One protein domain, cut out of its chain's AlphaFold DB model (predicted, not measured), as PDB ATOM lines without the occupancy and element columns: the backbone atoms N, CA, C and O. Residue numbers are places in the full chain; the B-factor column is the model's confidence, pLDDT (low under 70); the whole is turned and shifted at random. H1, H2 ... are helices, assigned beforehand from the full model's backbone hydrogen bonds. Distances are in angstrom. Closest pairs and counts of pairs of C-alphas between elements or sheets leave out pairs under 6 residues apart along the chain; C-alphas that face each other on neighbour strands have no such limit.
ATOM      1  N   GLY A  11     307.658 397.623 433.097       42.41
ATOM      2  CA  GLY A  11     307.677 398.965 433.701       42.41
ATOM      3  C   GLY A  11     307.297 399.064 435.194       42.41
ATOM      4  O   GLY A  11     307.677 400.038 435.841       42.41
ATOM      5  N   HIS A  12     306.580 398.089 435.765       37.75
ATOM      6  CA  HIS A  12     306.257 398.034 437.202       37.75
ATOM      7  C   HIS A  12     307.402 397.443 438.034       37.75
ATOM      8  O   HIS A  12     307.656 397.928 439.135       37.75
ATOM      9  N   LEU A  13     308.143 396.474 437.485       44.59
ATOM     10  CA  LEU A  13     309.311 395.874 438.143       44.59
ATOM     11  C   LEU A  13     310.482 396.860 438.298       44.59
ATOM     12  O   LEU A  13     311.342 396.661 439.141       44.59
ATOM     13  N   MET A  14     310.491 397.972 437.553       49.44
ATOM     14  CA  MET A  14     311.525 399.012 437.689       49.44
ATOM     15  C   MET A  14     311.229 400.046 438.788       49.44
ATOM     16  O   MET A  14     312.087 400.865 439.132       49.44
ATOM     17  N   ARG A  15     310.004 400.067 439.336       53.03
ATOM     18  CA  ARG A  15     309.646 400.998 440.420       53.03
ATOM     19  C   ARG A  15     310.071 400.482 441.793       53.03
ATOM     20  O   ARG A  15     310.354 401.308 442.656       53.03
ATOM     21  N   LEU A  16     310.215 399.170 441.950       62.56
ATOM     22  CA  LEU A  16     310.708 398.509 443.156       62.56
ATOM     23  C   LEU A  16     312.058 397.864 442.843       62.56
ATOM     24  O   LEU A  16     312.120 396.861 442.140       62.56
ATOM     25  N   LEU A  17     313.143 398.464 443.336       71.69
ATOM     26  CA  LEU A  17     314.467 397.858 443.228       71.69
ATOM     27  C   LEU A  17     314.514 396.655 444.173       71.69
ATOM     28  O   LEU A  17     314.520 396.829 445.389       71.69
ATOM     29  N   ASN A  18     314.521 395.442 443.621       74.44
ATOM     30  CA  ASN A  18     314.782 394.244 444.409       74.44
ATOM     31  C   ASN A  18     316.296 394.105 444.602       74.44
ATOM     32  O   ASN A  18     316.987 393.679 443.678       74.44
ATOM     33  N   ILE A  19     316.805 394.526 445.760       77.62
ATOM     34  CA  ILE A  19     318.232 394.464 446.091       77.62
ATOM     35  C   ILE A  19     318.501 393.111 446.763       77.62
ATOM     36  O   ILE A  19     318.010 392.881 447.870       77.62
ATOM     37  N   PRO A  20     319.258 392.204 446.125       71.25
ATOM     38  CA  PRO A  20     319.634 390.950 446.757       71.25
ATOM     39  C   PRO A  20     320.624 391.242 447.882       71.25
ATOM     40  O   PRO A  20     321.732 391.713 447.649       71.25
ATOM     41  N   VAL A  21     320.216 390.948 449.110       69.88
ATOM     42  CA  VAL A  21     321.039 391.120 450.310       69.88
ATOM     43  C   VAL A  21     321.413 389.749 450.857       69.88
ATOM     44  O   VAL A  21     320.745 389.200 451.728       69.88
ATOM     45  N   ALA A  22     322.480 389.185 450.294       76.56
ATOM     46  CA  ALA A  22     323.164 388.006 450.816       76.56
ATOM     47  C   ALA A  22     324.570 388.430 451.256       76.56
ATOM     48  O   ALA A  22     325.489 388.561 450.448       76.56
ATOM     49  N   ARG A  23     324.701 388.725 452.546       81.75
ATOM     50  CA  ARG A  23     325.925 389.161 453.225       81.75
ATOM     51  C   ARG A  23     326.395 388.065 454.185       81.75
ATOM     52  O   ARG A  23     325.749 387.025 454.333       81.75
ATOM     53  N   ARG A  24     327.530 388.293 454.849       86.94
ATOM     54  CA  ARG A  24     328.206 387.294 455.695       86.94
ATOM     55  C   ARG A  24     327.302 386.679 456.770       86.94
ATOM     56  O   ARG A  24     327.392 385.481 457.024       86.94
ATOM     57  N   PHE A  25     326.435 387.479 457.382       87.38
ATOM     58  CA  PHE A  25     325.530 387.065 458.457       87.38
ATOM     59  C   PHE A  25     324.064 387.333 458.089       87.38
ATOM     60  O   PHE A  25     323.316 387.968 458.833       87.38
ATOM     61  N   GLY A  26     323.647 386.882 456.903       86.31
ATOM     62  CA  GLY A  26     322.315 387.153 456.365       86.31
ATOM     63  C   GLY A  26     322.293 388.494 455.642       86.31
ATOM     64  O   GLY A  26     322.807 388.587 454.536       86.31
ATOM     65  N   VAL A  27     321.726 389.538 456.251       86.56
ATOM     66  CA  VAL A  27     321.709 390.895 455.662       86.56
ATOM     67  C   VAL A  27     322.860 391.788 456.146       86.56
ATOM     68  O   VAL A  27     323.002 392.904 455.659       86.56
ATOM     69  N   PHE A  28     323.686 391.304 457.080       90.12
ATOM     70  CA  PHE A  28     324.766 392.074 457.708       90.12
ATOM     71  C   PHE A  28     326.157 391.559 457.330       90.12
ATOM     72  O   PHE A  28     326.365 390.353 457.172       90.12
ATOM     73  N   ASP A  29     327.121 392.475 457.260       88.69
ATOM     74  CA  ASP A  29     328.551 392.154 457.145       88.69
ATOM     75  C   ASP A  29     329.223 391.967 458.501       88.69
ATOM     76  O   ASP A  29     330.095 391.111 458.658       88.69
ATOM     77  N   GLU A  30     328.774 392.742 459.487       91.56
ATOM     78  CA  GLU A  30     329.296 392.772 460.845       91.56
ATOM     79  C   GLU A  30     328.158 392.659 461.858       91.56
ATOM     80  O   GLU A  30     327.045 393.130 461.634       91.56
ATOM     81  N   LEU A  31     328.453 392.027 462.994       93.31
ATOM     82  CA  LEU A  31     327.477 391.795 464.054       93.31
ATOM     83  C   LEU A  31     327.584 392.787 465.209       93.31
ATOM     84  O   LEU A  31     326.802 392.662 466.132       93.31
ATOM     85  N   HIS A  32     328.536 393.728 465.208       90.00
ATOM     86  CA  HIS A  32     328.700 394.753 466.253       90.00
ATOM     87  C   HIS A  32     328.484 394.241 467.695       90.00
ATOM     88  O   HIS A  32     327.693 394.800 468.446       90.00
ATOM     89  N   GLN A  33     329.214 393.184 468.078       93.94
ATOM     90  CA  GLN A  33     329.183 392.534 469.407       93.94
ATOM     91  C   GLN A  33     327.967 391.628 469.691       93.94
ATOM     92  O   GLN A  33     327.900 391.023 470.759       93.94
ATOM     93  N   PHE A  34     327.038 391.466 468.747       96.06
ATOM     94  CA  PHE A  34     325.960 390.482 468.853       96.06
ATOM     95  C   PHE A  34     326.428 389.074 468.453       96.06
ATOM     96  O   PHE A  34     327.365 388.906 467.671       96.06
ATOM     97  N   SER A  35     325.761 388.049 468.992       93.94
ATOM     98  CA  SER A  35     326.122 386.639 468.787       93.94
ATOM     99  C   SER A  35     325.839 386.130 467.372       93.94
ATOM    100  O   SER A  35     326.564 385.276 466.871       93.94
ATOM    101  N   ASP A  36     324.784 386.638 466.735       93.25
ATOM    102  CA  ASP A  36     324.375 386.287 465.376       93.25
ATOM    103  C   ASP A  36     323.486 387.388 464.761       93.25
ATOM    104  O   ASP A  36     323.099 388.365 465.416       93.25
ATOM    105  N   GLY A  37     323.151 387.234 463.475       92.62
ATOM    106  CA  GLY A  37     322.319 388.197 462.747       92.62
ATOM    107  C   GLY A  37     320.878 388.278 463.264       92.62
ATOM    108  O   GLY A  37     320.220 389.306 463.084       92.62
ATOM    109  N   ARG A  38     320.379 387.236 463.940       93.69
ATOM    110  CA  ARG A  38     319.051 387.249 464.561       93.69
ATOM    111  C   ARG A  38     319.060 388.135 465.802       93.69
ATOM    112  O   ARG A  38     318.193 388.994 465.911       93.69
ATOM    113  N   ALA A  39     320.051 387.990 466.676       95.88
ATOM    114  CA  ALA A  39     320.210 388.811 467.870       95.88
ATOM    115  C   ALA A  39     320.319 390.306 467.524       95.88
ATOM    116  O   ALA A  39     319.633 391.127 468.133       95.88
ATOM    117  N   LEU A  40     321.100 390.656 466.494       96.25
ATOM    118  CA  LEU A  40     321.184 392.034 465.992       96.25
ATOM    119  C   LEU A  40     319.837 392.525 465.425       96.25
ATOM    120  O   LEU A  40     319.402 393.639 465.717       96.25
ATOM    121  N   SER A  41     319.135 391.688 464.657       94.38
ATOM    122  CA  SER A  41     317.819 392.029 464.091       94.38
ATOM    123  C   SER A  41     316.750 392.252 465.168       94.38
ATOM    124  O   SER A  41     315.977 393.211 465.094       94.38
ATOM    125  N   ASP A  42     316.709 391.386 466.181       95.25
ATOM    126  CA  ASP A  42     315.783 391.483 467.312       95.25
ATOM    127  C   ASP A  42     316.090 392.727 468.166       95.25
ATOM    128  O   ASP A  42     315.171 393.420 468.627       95.25
ATOM    129  N   HIS A  43     317.375 393.073 468.307       95.94
ATOM    130  CA  HIS A  43     317.797 394.319 468.936       95.94
ATOM    131  C   HIS A  43     317.294 395.545 468.164       95.94
ATOM    132  O   HIS A  43     316.626 396.393 468.762       95.94
ATOM    133  N   PHE A  44     317.524 395.621 466.845       94.00
ATOM    134  CA  PHE A  44     317.011 396.719 466.016       94.00
ATOM    135  C   PHE A  44     315.495 396.854 466.124       94.00
ATOM    136  O   PHE A  44     314.997 397.949 466.377       94.00
ATOM    137  N   ARG A  45     314.749 395.747 466.018       95.19
ATOM    138  CA  ARG A  45     313.286 395.758 466.159       95.19
ATOM    139  C   ARG A  45     312.848 396.366 467.493       95.19
ATOM    140  O   ARG A  45     311.934 397.188 467.522       95.19
ATOM    141  N   THR A  46     313.508 395.986 468.587       96.69
ATOM    142  CA  THR A  46     313.198 396.489 469.932       96.69
ATOM    143  C   THR A  46     313.518 397.976 470.078       96.69
ATOM    144  O   THR A  46     312.723 398.717 470.656       96.69
ATOM    145  N   GLN A  47     314.663 398.428 469.559       96.00
ATOM    146  CA  GLN A  47     315.066 399.835 469.643       96.00
ATOM    147  C   GLN A  47     314.201 400.728 468.753       96.00
ATOM    148  O   GLN A  47     313.729 401.758 469.222       96.00
ATOM    149  N   CYS A  48     313.899 400.315 467.520       93.88
ATOM    150  CA  CYS A  48     313.032 401.069 466.612       93.88
ATOM    151  C   CYS A  48     311.595 401.213 467.138       93.88
ATOM    152  O   CYS A  48     310.940 402.207 466.845       93.88
ATOM    153  N   ALA A  49     311.105 400.264 467.945       94.94
ATOM    154  CA  ALA A  49     309.803 400.391 468.601       94.94
ATOM    155  C   ALA A  49     309.781 401.474 469.700       94.94
ATOM    156  O   ALA A  49     308.718 402.000 470.022       94.94
ATOM    157  N   LYS A  50     310.943 401.807 470.278       96.56
ATOM    158  CA  LYS A  50     311.097 402.822 471.334       96.56
ATOM    159  C   LYS A  50     311.565 404.175 470.798       96.56
ATOM    160  O   LYS A  50     311.209 405.207 471.352       96.56
ATOM    161  N   HIS A  51     312.364 404.157 469.735       94.25
ATOM    162  CA  HIS A  51     313.046 405.313 469.169       94.25
ATOM    163  C   HIS A  51     312.721 405.422 467.678       94.25
ATOM    164  O   HIS A  51     313.341 404.768 466.839       94.25
ATOM    165  N   PHE A  52     311.742 406.259 467.343       92.88
ATOM    166  CA  PHE A  52     311.309 406.512 465.970       92.88
ATOM    167  C   PHE A  52     310.961 407.993 465.774       92.88
ATOM    168  O   PHE A  52     310.737 408.730 466.729       92.88
ATOM    169  N   GLY A  53     310.954 408.456 464.522       93.19
ATOM    170  CA  GLY A  53     310.606 409.842 464.171       93.19
ATOM    171  C   GLY A  53     311.704 410.892 464.401       93.19
ATOM    172  O   GLY A  53     311.557 412.017 463.941       93.19
ATOM    173  N   HIS A  54     312.827 410.544 465.039       93.12
ATOM    174  CA  HIS A  54     313.900 411.500 465.352       93.12
ATOM    175  C   HIS A  54     314.674 411.991 464.116       93.12
ATOM    176  O   HIS A  54     314.828 413.194 463.912       93.12
ATOM    177  N   ALA A  55     315.166 411.063 463.286       94.38
ATOM    178  CA  ALA A  55     316.060 411.387 462.171       94.38
ATOM    179  C   ALA A  55     315.360 412.195 461.068       94.38
ATOM    180  O   ALA A  55     315.928 413.152 460.557       94.38
ATOM    181  N   GLY A  56     314.113 411.841 460.735       94.44
ATOM    182  CA  GLY A  56     313.370 412.484 459.649       94.44
ATOM    183  C   GLY A  56     313.091 413.967 459.899       94.44
ATOM    184  O   GLY A  56     313.307 414.777 459.006       94.44
ATOM    185  N   VAL A  57     312.668 414.331 461.117       96.00
ATOM    186  CA  VAL A  57     312.405 415.739 461.474       96.00
ATOM    187  C   VAL A  57     313.686 416.564 461.377       96.00
ATOM    188  O   VAL A  57     313.703 417.573 460.677       96.00
ATOM    189  N   ARG A  58     314.782 416.086 461.981       96.88
ATOM    190  CA  ARG A  58     316.085 416.766 461.911       96.88
ATOM    191  C   ARG A  58     316.610 416.899 460.488       96.88
ATOM    192  O   ARG A  58     317.209 417.912 460.148       96.88
ATOM    193  N   PHE A  59     316.376 415.891 459.652       97.69
ATOM    194  CA  PHE A  59     316.782 415.930 458.254       97.69
ATOM    195  C   PHE A  59     316.029 417.021 457.485       97.69
ATOM    196  O   PHE A  59     316.648 417.800 456.771       97.69
ATOM    197  N   VAL A  60     314.711 417.142 457.681       96.75
ATOM    198  CA  VAL A  60     313.910 418.207 457.054       96.75
ATOM    199  C   VAL A  60     314.329 419.593 457.553       96.75
ATOM    200  O   VAL A  60     314.482 420.500 456.740       96.75
ATOM    201  N   GLU A  61     314.555 419.761 458.857       97.12
ATOM    202  CA  GLU A  61     315.060 421.020 459.427       97.12
ATOM    203  C   GLU A  61     316.398 421.427 458.798       97.12
ATOM    204  O   GLU A  61     316.565 422.578 458.397       97.12
ATOM    205  N   TYR A  62     317.324 420.475 458.657       97.06
ATOM    206  CA  TYR A  62     318.610 420.703 458.003       97.06
ATOM    207  C   TYR A  62     318.446 421.111 456.533       97.06
ATOM    208  O   TYR A  62     319.071 422.080 456.107       97.06
ATOM    209  N   LEU A  63     317.574 420.435 455.774       95.88
ATOM    210  CA  LEU A  63     317.306 420.782 454.373       95.88
ATOM    211  C   LEU A  63     316.750 422.203 454.223       95.88
ATOM    212  O   LEU A  63     317.165 422.922 453.321       95.88
ATOM    213  N   ILE A  64     315.853 422.633 455.118       96.62
ATOM    214  CA  ILE A  64     315.312 424.002 455.117       96.62
ATOM    215  C   ILE A  64     316.428 425.030 455.362       96.62
ATOM    216  O   ILE A  64     316.435 426.091 454.741       96.62
ATOM    217  N   GLN A  65     317.389 424.717 456.235       96.44
ATOM    218  CA  GLN A  65     318.520 425.602 456.533       96.44
ATOM    219  C   GLN A  65     319.493 425.765 455.356       96.44
ATOM    220  O   GLN A  65     320.213 426.761 455.322       96.44
ATOM    221  N   GLN A  66     319.500 424.843 454.387       94.69
ATOM    222  CA  GLN A  66     320.354 424.949 453.197       94.69
ATOM    223  C   GLN A  66     319.851 425.983 452.171       94.69
ATOM    224  O   GLN A  66     320.589 426.325 451.249       94.69
ATOM    225  N   GLY A  67     318.630 426.515 452.326       93.19
ATOM    226  CA  GLY A  67     318.096 427.578 451.469       93.19
ATOM    227  C   GLY A  67     318.060 427.190 449.988       93.19
ATOM    228  O   GLY A  67     317.471 426.173 449.627       93.19
ATOM    229  N   ASP A  68     318.712 427.990 449.141       92.56
ATOM    230  CA  ASP A  68     318.757 427.818 447.680       92.56
ATOM    231  C   ASP A  68     319.860 426.847 447.207       92.56
ATOM    232  O   ASP A  68     320.387 426.976 446.100       92.56
ATOM    233  N   ALA A  69     320.256 425.884 448.044       93.62
ATOM    234  CA  ALA A  69     321.232 424.870 447.659       93.62
ATOM    235  C   ALA A  69     320.777 424.098 446.407       93.62
ATOM    236  O   ALA A  69     319.667 423.563 446.339       93.62
ATOM    237  N   ASP A  70     321.665 424.000 445.417       95.19
ATOM    238  CA  ASP A  70     321.384 423.320 444.152       95.19
ATOM    239  C   ASP A  70     321.567 421.799 444.277       95.19
ATOM    240  O   ASP A  70     322.509 421.194 443.755       95.19
ATOM    241  N   PHE A  71     320.640 421.155 444.989       94.62
ATOM    242  CA  PHE A  71     320.624 419.699 445.126       94.62
ATOM    243  C   PHE A  71     320.427 418.973 443.790       94.62
ATOM    244  O   PHE A  71     320.794 417.806 443.676       94.62
ATOM    245  N   ALA A  72     319.879 419.641 442.769       94.06
ATOM    246  CA  ALA A  72     319.753 419.054 441.441       94.06
ATOM    247  C   ALA A  72     321.131 418.874 440.791       94.06
ATOM    248  O   ALA A  72     321.418 417.805 440.250       94.06
ATOM    249  N   ASN A  73     322.009 419.873 440.899       95.06
ATOM    250  CA  ASN A  73     323.385 419.759 440.427       95.06
ATOM    251  C   ASN A  73     324.198 418.744 441.248       95.06
ATOM    252  O   ASN A  73     324.938 417.945 440.672       95.06
ATOM    253  N   VAL A  74     324.018 418.707 442.574       94.44
ATOM    254  CA  VAL A  74     324.660 417.691 443.433       94.44
ATOM    255  C   VAL A  74     324.237 416.280 443.022       94.44
ATOM    256  O   VAL A  74     325.087 415.407 442.837       94.44
ATOM    257  N   LEU A  75     322.935 416.055 442.819       95.19
ATOM    258  CA  LEU A  75     322.414 414.767 442.369       95.19
ATOM    259  C   LEU A  75     322.961 414.391 440.988       95.19
ATOM    260  O   LEU A  75     323.438 413.275 440.819       95.19
ATOM    261  N   SER A  76     322.954 415.326 440.033       93.31
ATOM    262  CA  SER A  76     323.509 415.126 438.686       93.31
ATOM    263  C   SER A  76     324.980 414.703 438.736       93.31
ATOM    264  O   SER A  76     325.389 413.759 438.060       93.31
ATOM    265  N   HIS A  77     325.781 415.332 439.603       93.56
ATOM    266  CA  HIS A  77     327.169 414.931 439.808       93.56
ATOM    267  C   HIS A  77     327.280 413.510 440.380       93.56
ATOM    268  O   HIS A  77     328.072 412.707 439.884       93.56
ATOM    269  N   LEU A  78     326.470 413.167 441.383       94.50
ATOM    270  CA  LEU A  78     326.462 411.828 441.975       94.50
ATOM    271  C   LEU A  78     326.017 410.748 440.988       94.50
ATOM    272  O   LEU A  78     326.589 409.663 440.999       94.50
ATOM    273  N   GLU A  79     325.060 411.032 440.102       93.31
ATOM    274  CA  GLU A  79     324.614 410.095 439.065       93.31
ATOM    275  C   GLU A  79     325.769 409.637 438.161       93.31
ATOM    276  O   GLU A  79     325.811 408.470 437.772       93.31
ATOM    277  N   THR A  80     326.767 410.496 437.910       91.81
ATOM    278  CA  THR A  80     327.964 410.121 437.130       91.81
ATOM    279  C   THR A  80     328.805 409.020 437.784       91.81
ATOM    280  O   THR A  80     329.564 408.334 437.099       91.81
ATOM    281  N   GLN A  81     328.648 408.799 439.093       92.69
ATOM    282  CA  GLN A  81     329.371 407.775 439.850       92.69
ATOM    283  C   GLN A  81     328.691 406.395 439.826       92.69
ATOM    284  O   GLN A  81     329.210 405.442 440.412       92.69
ATOM    285  N   PHE A  82     327.545 406.269 439.148       91.12
ATOM    286  CA  PHE A  82     326.796 405.023 438.990       91.12
ATOM    287  C   PHE A  82     326.719 404.644 437.502       91.12
ATOM    288  O   PHE A  82     325.723 404.939 436.837       91.12
ATOM    289  N   PRO A  83     327.753 403.983 436.945       81.75
ATOM    290  CA  PRO A  83     327.816 403.684 435.517       81.75
ATOM    291  C   PRO A  83     326.645 402.797 435.076       81.75
ATOM    292  O   PRO A  83     326.356 401.769 435.693       81.75
ATOM    293  N   CYS A  84     325.970 403.191 433.995       71.12
ATOM    294  CA  CYS A  84     324.789 402.513 433.468       71.12
ATOM    295  C   CYS A  84     324.989 402.140 431.981       71.12
ATOM    296  O   CYS A  84     325.071 403.031 431.134       71.12
ATOM    297  N   PRO A  85     325.092 400.846 431.626       63.91
ATOM    298  CA  PRO A  85     325.294 400.426 430.236       63.91
ATOM    299  C   PRO A  85     324.034 400.539 429.356       63.91
ATOM    300  O   PRO A  85     324.149 400.485 428.135       63.91
ATOM    301  N   ASP A  86     322.836 400.683 429.933       65.56
ATOM    302  CA  ASP A  86     321.576 400.727 429.183       65.56
ATOM    303  C   ASP A  86     320.539 401.712 429.774       65.56
ATOM    304  O   ASP A  86     320.553 402.075 430.950       65.56
ATOM    305  N   ASN A  87     319.561 402.129 428.960       63.25
ATOM    306  CA  ASN A  87     318.498 403.057 429.393       63.25
ATOM    307  C   ASN A  87     317.657 402.511 430.568       63.25
ATOM    308  O   ASN A  87     316.946 403.260 431.243       63.25
ATOM    309  N   GLN A  88     317.720 401.200 430.819       60.69
ATOM    310  CA  GLN A  88     317.041 400.552 431.932       60.69
ATOM    311  C   GLN A  88     317.843 400.607 433.246       60.69
ATOM    312  O   GLN A  88     317.245 400.556 434.323       60.69
ATOM    313  N   THR A  89     319.174 400.690 433.211       71.44
ATOM    314  CA  THR A  89     320.045 400.916 434.383       71.44
ATOM    315  C   THR A  89     320.050 402.372 434.816       71.44
ATOM    316  O   THR A  89     320.091 402.614 436.018       71.44
ATOM    317  N   ALA A  90     319.834 403.317 433.897       78.12
ATOM    318  CA  ALA A  90     319.783 404.750 434.208       78.12
ATOM    319  C   ALA A  90     318.791 405.100 435.340       78.12
ATOM    320  O   ALA A  90     319.121 405.824 436.275       78.12
ATOM    321  N   ARG A  91     317.581 404.520 435.331       78.88
ATOM    322  CA  ARG A  91     316.573 404.775 436.385       78.88
ATOM    323  C   ARG A  91     316.955 404.221 437.755       78.88
ATOM    324  O   ARG A  91     316.495 404.738 438.769       78.88
ATOM    325  N   ALA A  92     317.716 403.134 437.792       83.06
ATOM    326  CA  ALA A  92     318.180 402.554 439.043       83.06
ATOM    327  C   ALA A  92     319.399 403.304 439.573       83.06
ATOM    328  O   ALA A  92     319.411 403.643 440.751       83.06
ATOM    329  N   ALA A  93     320.350 403.631 438.695       88.69
ATOM    330  CA  ALA A  93     321.489 404.490 438.995       88.69
ATOM    331  C   ALA A  93     321.029 405.808 439.640       88.69
ATOM    332  O   ALA A  93     321.472 406.129 440.737       88.69
ATOM    333  N   SER A  94     320.033 406.478 439.048       90.19
ATOM    334  CA  SER A  94     319.431 407.704 439.597       90.19
ATOM    335  C   SER A  94     318.885 407.533 441.023       90.19
ATOM    336  O   SER A  94     319.109 408.367 441.898       90.19
ATOM    337  N   LYS A  95     318.230 406.403 441.326       91.38
ATOM    338  CA  LYS A  95     317.753 406.112 442.689       91.38
ATOM    339  C   LYS A  95     318.889 405.868 443.675       91.38
ATOM    340  O   LYS A  95     318.823 406.372 444.790       91.38
ATOM    341  N   PHE A  96     319.910 405.102 443.291       93.75
ATOM    342  CA  PHE A  96     321.072 404.876 444.154       93.75
ATOM    343  C   PHE A  96     321.849 406.171 444.408       93.75
ATOM    344  O   PHE A  96     322.253 406.406 445.543       93.75
ATOM    345  N   ALA A  97     321.975 407.041 443.403       95.62
ATOM    346  CA  ALA A  97     322.545 408.377 443.560       95.62
ATOM    347  C   ALA A  97     321.728 409.233 444.536       95.62
ATOM    348  O   ALA A  97     322.295 409.864 445.424       95.62
ATOM    349  N   LEU A  98     320.395 409.189 444.446       95.75
ATOM    350  CA  LEU A  98     319.509 409.873 445.388       95.75
ATOM    351  C   LEU A  98     319.658 409.342 446.823       95.75
ATOM    352  O   LEU A  98     319.681 410.129 447.768       95.75
ATOM    353  N   TYR A  99     319.776 408.023 447.004       96.00
ATOM    354  CA  TYR A  99     320.008 407.416 448.321       96.00
ATOM    355  C   TYR A  99     321.374 407.799 448.893       96.00
ATOM    356  O   TYR A  99     321.458 408.132 450.075       96.00
ATOM    357  N   ALA A 100     322.414 407.808 448.054       97.44
ATOM    358  CA  ALA A 100     323.740 408.277 448.430       97.44
ATOM    359  C   ALA A 100     323.687 409.742 448.876       97.44
ATOM    360  O   ALA A 100     324.105 410.040 449.987       97.44
ATOM    361  N   MET A 101     323.081 410.626 448.075       97.75
ATOM    362  CA  MET A 101     322.929 412.045 448.410       97.75
ATOM    363  C   MET A 101     322.217 412.243 449.750       97.75
ATOM    364  O   MET A 101     322.700 412.978 450.603       97.75
ATOM    365  N   ALA A 102     321.084 411.566 449.962       97.38
ATOM    366  CA  ALA A 102     320.337 411.673 451.210       97.38
ATOM    367  C   ALA A 102     321.161 411.199 452.419       97.38
ATOM    368  O   ALA A 102     321.100 411.814 453.483       97.38
ATOM    369  N   GLY A 103     321.939 410.126 452.259       97.50
ATOM    370  CA  GLY A 103     322.828 409.629 453.302       97.50
ATOM    371  C   GLY A 103     323.988 410.580 453.601       97.50
ATOM    372  O   GLY A 103     324.239 410.850 454.769       97.50
ATOM    373  N   GLU A 104     324.645 411.132 452.578       97.81
ATOM    374  CA  GLU A 104     325.732 412.106 452.756       97.81
ATOM    375  C   GLU A 104     325.228 413.393 453.428       97.81
ATOM    376  O   GLU A 104     325.817 413.833 454.410       97.81
ATOM    377  N   LEU A 105     324.068 413.922 453.022       97.50
ATOM    378  CA  LEU A 105     323.452 415.075 453.695       97.50
ATOM    379  C   LEU A 105     323.095 414.770 455.157       97.50
ATOM    380  O   LEU A 105     323.222 415.628 456.028       97.50
ATOM    381  N   ALA A 106     322.659 413.545 455.465       97.81
ATOM    382  CA  ALA A 106     322.376 413.146 456.841       97.81
ATOM    383  C   ALA A 106     323.657 412.990 457.687       97.81
ATOM    384  O   ALA A 106     323.615 413.212 458.900       97.81
ATOM    385  N   ILE A 107     324.784 412.629 457.068       97.94
ATOM    386  CA  ILE A 107     326.110 412.629 457.702       97.94
ATOM    387  C   ILE A 107     326.562 414.068 457.971       97.94
ATOM    388  O   ILE A 107     326.928 414.386 459.100       97.94
ATOM    389  N   GLU A 108     326.469 414.956 456.977       96.38
ATOM    390  CA  GLU A 108     326.810 416.380 457.108       96.38
ATOM    391  C   GLU A 108     325.972 417.082 458.186       96.38
ATOM    392  O   GLU A 108     326.490 417.886 458.961       96.38
ATOM    393  N   ALA A 109     324.692 416.720 458.304       96.19
ATOM    394  CA  ALA A 109     323.793 417.199 459.352       96.19
ATOM    395  C   ALA A 109     324.103 416.634 460.757       96.19
ATOM    396  O   ALA A 109     323.422 416.984 461.725       96.19
ATOM    397  N   GLY A 110     325.068 415.716 460.890       96.62
ATOM    398  CA  GLY A 110     325.395 415.036 462.147       96.62
ATOM    399  C   GLY A 110     324.302 414.082 462.644       96.62
ATOM    400  O   GLY A 110     324.276 413.728 463.824       96.62
ATOM    401  N   ILE A 111     323.372 413.677 461.771       96.94
ATOM    402  CA  ILE A 111     322.285 412.741 462.097       96.94
ATOM    403  C   ILE A 111     322.812 411.306 462.078       96.94
ATOM    404  O   ILE A 111     322.459 410.504 462.945       96.94
ATOM    405  N   LEU A 112     323.652 410.987 461.092       95.62
ATOM    406  CA  LEU A 112     324.323 409.698 460.983       95.62
ATOM    407  C   LEU A 112     325.758 409.827 461.506       95.62
ATOM    408  O   LEU A 112     326.517 410.641 460.985       95.62
ATOM    409  N   PRO A 113     326.173 409.019 462.499       94.81
ATOM    410  CA  PRO A 113     327.523 409.062 463.053       94.81
ATOM    411  C   PRO A 113     328.508 408.279 462.169       94.81
ATOM    412  O   PRO A 113     329.262 407.436 462.656       94.81
ATOM    413  N   TRP A 114     328.449 408.484 460.854       95.44
ATOM    414  CA  TRP A 114     329.277 407.782 459.876       95.44
ATOM    415  C   TRP A 114     330.321 408.731 459.280       95.44
ATOM    416  O   TRP A 114     330.078 409.934 459.210       95.44
ATOM    417  N   PRO A 115     331.484 408.226 458.835       97.19
ATOM    418  CA  PRO A 115     332.428 409.031 458.067       97.19
ATOM    419  C   PRO A 115     331.817 409.532 456.751       97.19
ATOM    420  O   PRO A 115     331.062 408.797 456.108       97.19
ATOM    421  N   LEU A 116     332.195 410.736 456.312       96.00
ATOM    422  CA  LEU A 116     331.823 411.268 454.994       96.00
ATOM    423  C   LEU A 116     332.230 410.287 453.878       96.00
ATOM    424  O   LEU A 116     333.309 409.695 453.929       96.00
ATOM    425  N   GLY A 117     331.364 410.101 452.884       96.56
ATOM    426  CA  GLY A 117     331.536 409.154 451.781       96.56
ATOM    427  C   GLY A 117     331.041 407.732 452.075       96.56
ATOM    428  O   GLY A 117     330.999 406.898 451.166       96.56
ATOM    429  N   SER A 118     330.653 407.426 453.319       96.94
ATOM    430  CA  SER A 118     330.190 406.079 453.685       96.94
ATOM    431  C   SER A 118     328.868 405.711 453.013       96.94
ATOM    432  O   SER A 118     328.683 404.559 452.615       96.94
ATOM    433  N   ALA A 119     327.944 406.667 452.865       96.94
ATOM    434  CA  ALA A 119     326.648 406.400 452.249       96.94
ATOM    435  C   ALA A 119     326.796 406.176 450.739       96.94
ATOM    436  O   ALA A 119     326.186 405.254 450.187       96.94
ATOM    437  N   LEU A 120     327.654 406.964 450.089       97.06
ATOM    438  CA  LEU A 120     328.021 406.783 448.690       97.06
ATOM    439  C   LEU A 120     328.650 405.408 448.442       97.06
ATOM    440  O   LEU A 120     328.171 404.669 447.579       97.06
ATOM    441  N   ALA A 121     329.657 405.028 449.232       96.06
ATOM    442  CA  ALA A 121     330.326 403.736 449.100       96.06
ATOM    443  C   ALA A 121     329.354 402.558 449.294       96.06
ATOM    444  O   ALA A 121     329.356 401.601 448.512       96.06
ATOM    445  N   ALA A 122     328.465 402.640 450.292       93.31
ATOM    446  CA  ALA A 122     327.440 401.627 450.521       93.31
ATOM    447  C   ALA A 122     326.468 401.515 449.333       93.31
ATOM    448  O   ALA A 122     326.177 400.411 448.867       93.31
ATOM    449  N   CYS A 123     326.004 402.647 448.793       95.12
ATOM    450  CA  CYS A 123     325.119 402.663 447.628       95.12
ATOM    451  C   CYS A 123     325.803 402.105 446.375       95.12
ATOM    452  O   CYS A 123     325.169 401.358 445.631       95.12
ATOM    453  N   GLN A 124     327.086 402.402 446.151       93.69
ATOM    454  CA  GLN A 124     327.864 401.841 445.041       93.69
ATOM    455  C   GLN A 124     327.992 400.320 445.155       93.69
ATOM    456  O   GLN A 124     327.725 399.611 444.183       93.69
ATOM    457  N   ALA A 125     328.317 399.804 446.343       91.00
ATOM    458  CA  ALA A 125     328.398 398.365 446.578       91.00
ATOM    459  C   ALA A 125     327.048 397.670 446.322       91.00
ATOM    460  O   ALA A 125     326.987 396.646 445.639       91.00
ATOM    461  N   MET A 126     325.947 398.249 446.813       89.75
ATOM    462  CA  MET A 126     324.602 397.713 446.577       89.75
ATOM    463  C   MET A 126     324.185 397.807 445.105       89.75
ATOM    464  O   MET A 126     323.577 396.873 444.585       89.75
ATOM    465  N   TYR A 127     324.541 398.886 444.403       89.31
ATOM    466  CA  TYR A 127     324.277 399.041 442.971       89.31
ATOM    467  C   TYR A 127     325.031 398.006 442.131       89.31
ATOM    468  O   TYR A 127     324.460 397.427 441.205       89.31
ATOM    469  N   GLN A 128     326.289 397.720 442.473       87.00
ATOM    470  CA  GLN A 128     327.076 396.674 441.821       87.00
ATOM    471  C   GLN A 128     326.444 395.296 442.029       87.00
ATOM    472  O   GLN A 128     326.215 394.578 441.057       87.00
ATOM    473  N   GLN A 129     326.082 394.946 443.268       83.19
ATOM    474  CA  GLN A 129     325.403 393.678 443.561       83.19
ATOM    475  C   GLN A 129     324.062 393.564 442.839       83.19
ATOM    476  O   GLN A 129     323.744 392.525 442.260       83.19
ATOM    477  N   TRP A 130     323.295 394.649 442.822       83.31
ATOM    478  CA  TRP A 130     322.039 394.710 442.097       83.31
ATOM    479  C   TRP A 130     322.239 394.526 440.589       83.31
ATOM    480  O   TRP A 130     321.497 393.769 439.972       83.31
ATOM    481  N   THR A 131     323.257 395.154 440.000       79.38
ATOM    482  CA  THR A 131     323.580 395.031 438.569       79.38
ATOM    483  C   THR A 131     324.012 393.609 438.216       79.38
ATOM    484  O   THR A 131     323.513 393.049 437.241       79.38
ATOM    485  N   LEU A 132     324.860 392.989 439.045       77.00
ATOM    486  CA  LEU A 132     325.285 391.595 438.886       77.00
ATOM    487  C   LEU A 132     324.096 390.634 438.947       77.00
ATOM    488  O   LEU A 132     323.945 389.780 438.080       77.00
ATOM    489  N   ALA A 133     323.204 390.812 439.919       69.56
ATOM    490  CA  ALA A 133     322.005 389.992 440.025       69.56
ATOM    491  C   ALA A 133     320.998 390.263 438.906       69.56
ATOM    492  O   ALA A 133     320.305 389.348 438.470       69.56
ATOM    493  N   ARG A 134     320.940 391.493 438.379       64.06
ATOM    494  CA  ARG A 134     320.175 391.808 437.167       64.06
ATOM    495  C   ARG A 134     320.748 391.168 435.912       64.06
ATOM    496  O   ARG A 134     319.973 390.909 434.990       64.06
ATOM    497  N   GLY A 135     322.024 390.781 435.934       54.56
ATOM    498  CA  GLY A 135     322.593 389.748 435.068       54.56
ATOM    499  C   GLY A 135     321.738 388.475 434.987       54.56
ATOM    500  O   GLY A 135     321.938 387.680 434.085       54.56
ATOM    501  N   SER A 136     320.691 388.326 435.807       51.59
ATOM    502  CA  SER A 136     319.533 387.465 435.553       51.59
ATOM    503  C   SER A 136     318.945 387.532 434.134       51.59
ATOM    504  O   SER A 136     318.324 386.567 433.710       51.59
ATOM    505  N   GLY A 137     319.169 388.597 433.355       52.56
ATOM    506  CA  GLY A 137     318.911 388.575 431.913       52.56
ATOM    507  C   GLY A 137     319.673 387.441 431.220       52.56
ATOM    508  O   GLY A 137     319.066 386.696 430.466       52.56
ATOM    509  N   LEU A 138     320.953 387.230 431.552       53.38
ATOM    510  CA  LEU A 138     321.723 386.049 431.140       53.38
ATOM    511  C   LEU A 138     321.104 384.760 431.685       53.38
ATOM    512  O   LEU A 138     321.111 383.766 430.980       53.38
ATOM    513  N   THR A 139     320.519 384.756 432.888       63.50
ATOM    514  CA  THR A 139     319.836 383.554 433.410       63.50
ATOM    515  C   THR A 139     318.509 383.263 432.703       63.50
ATOM    516  O   THR A 139     318.199 382.104 432.467       63.50
TER     517      THR A 139
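What this domain is: This is residues 11 to 139 of the 250 residues of an uncharacterized protein of Methylomonas koyamae (UniProt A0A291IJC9). A helical hairpin of H4 and H5 makes the core of an open frame, with H3 crossing H4 steeply on it. Residues 22 to 36, H1 and the link to H2 arc round an empty space beside the hairpin, and H2 comes back near H4. The printed part has 129 residues with six named helices, H1 to H6 in chain order, and no named strand: all helix. It is only just loose, close to compact, with a radius of gyration of the C-alphas of 16.8 A and spans of 44 by 43 by 27 A.

How they stand to each other: Residues 11 to 36 hold no named element; within them residues 23 to 25 pair with 26 to 28, antiparallel. H1, residues 37 to 50, touches no helix. H2, residues 54 to 65, is close to but not clearly touching H4, residues 87 to 108: the closest C-alphas, of Phe 59 and Ala 106, are 6.4 A apart, and the lines are about perpendicular at 88 degrees. H3, residues 71 to 79, touches H4 at residues 93 to 101 alone, closest at the C-alphas of Glu 79 and Ala 97, 5.2 A, at a steep tilt of 59 degrees, opposite ways. H4 and H5, residues 118 to 134, form a helical hairpin and touch, closest at the C-alphas of Ala 100 and Leu 120, 4.5 A, at a shallow tilt of 21 degrees, opposite ways. H5 and H6, residues 136 to 139, meet only through their link. Every O i to N i+4 pair is within hydrogen-bond range in H2, H3 and H5, against 9 of 10 in H1 and 15 of 18 in H4; H6 is too short for one.

Where its parts are: H1 begins at C-alpha 37, (322.319, 388.197, 462.747), and is 20.3 A long; H4 is 31.9 A and H5 24.0 A. H6 ends at C-alpha 139, (319.836, 383.554, 433.410).

The domain as a whole: The C-alphas farthest apart, of Gln 65 and Thr 139, are 48.0 A apart. The printed part has no cut, and no link between helices is long. The pLDDT is under 70 at residues 11 to 16, 21, 85 to 88 and 133 to 139.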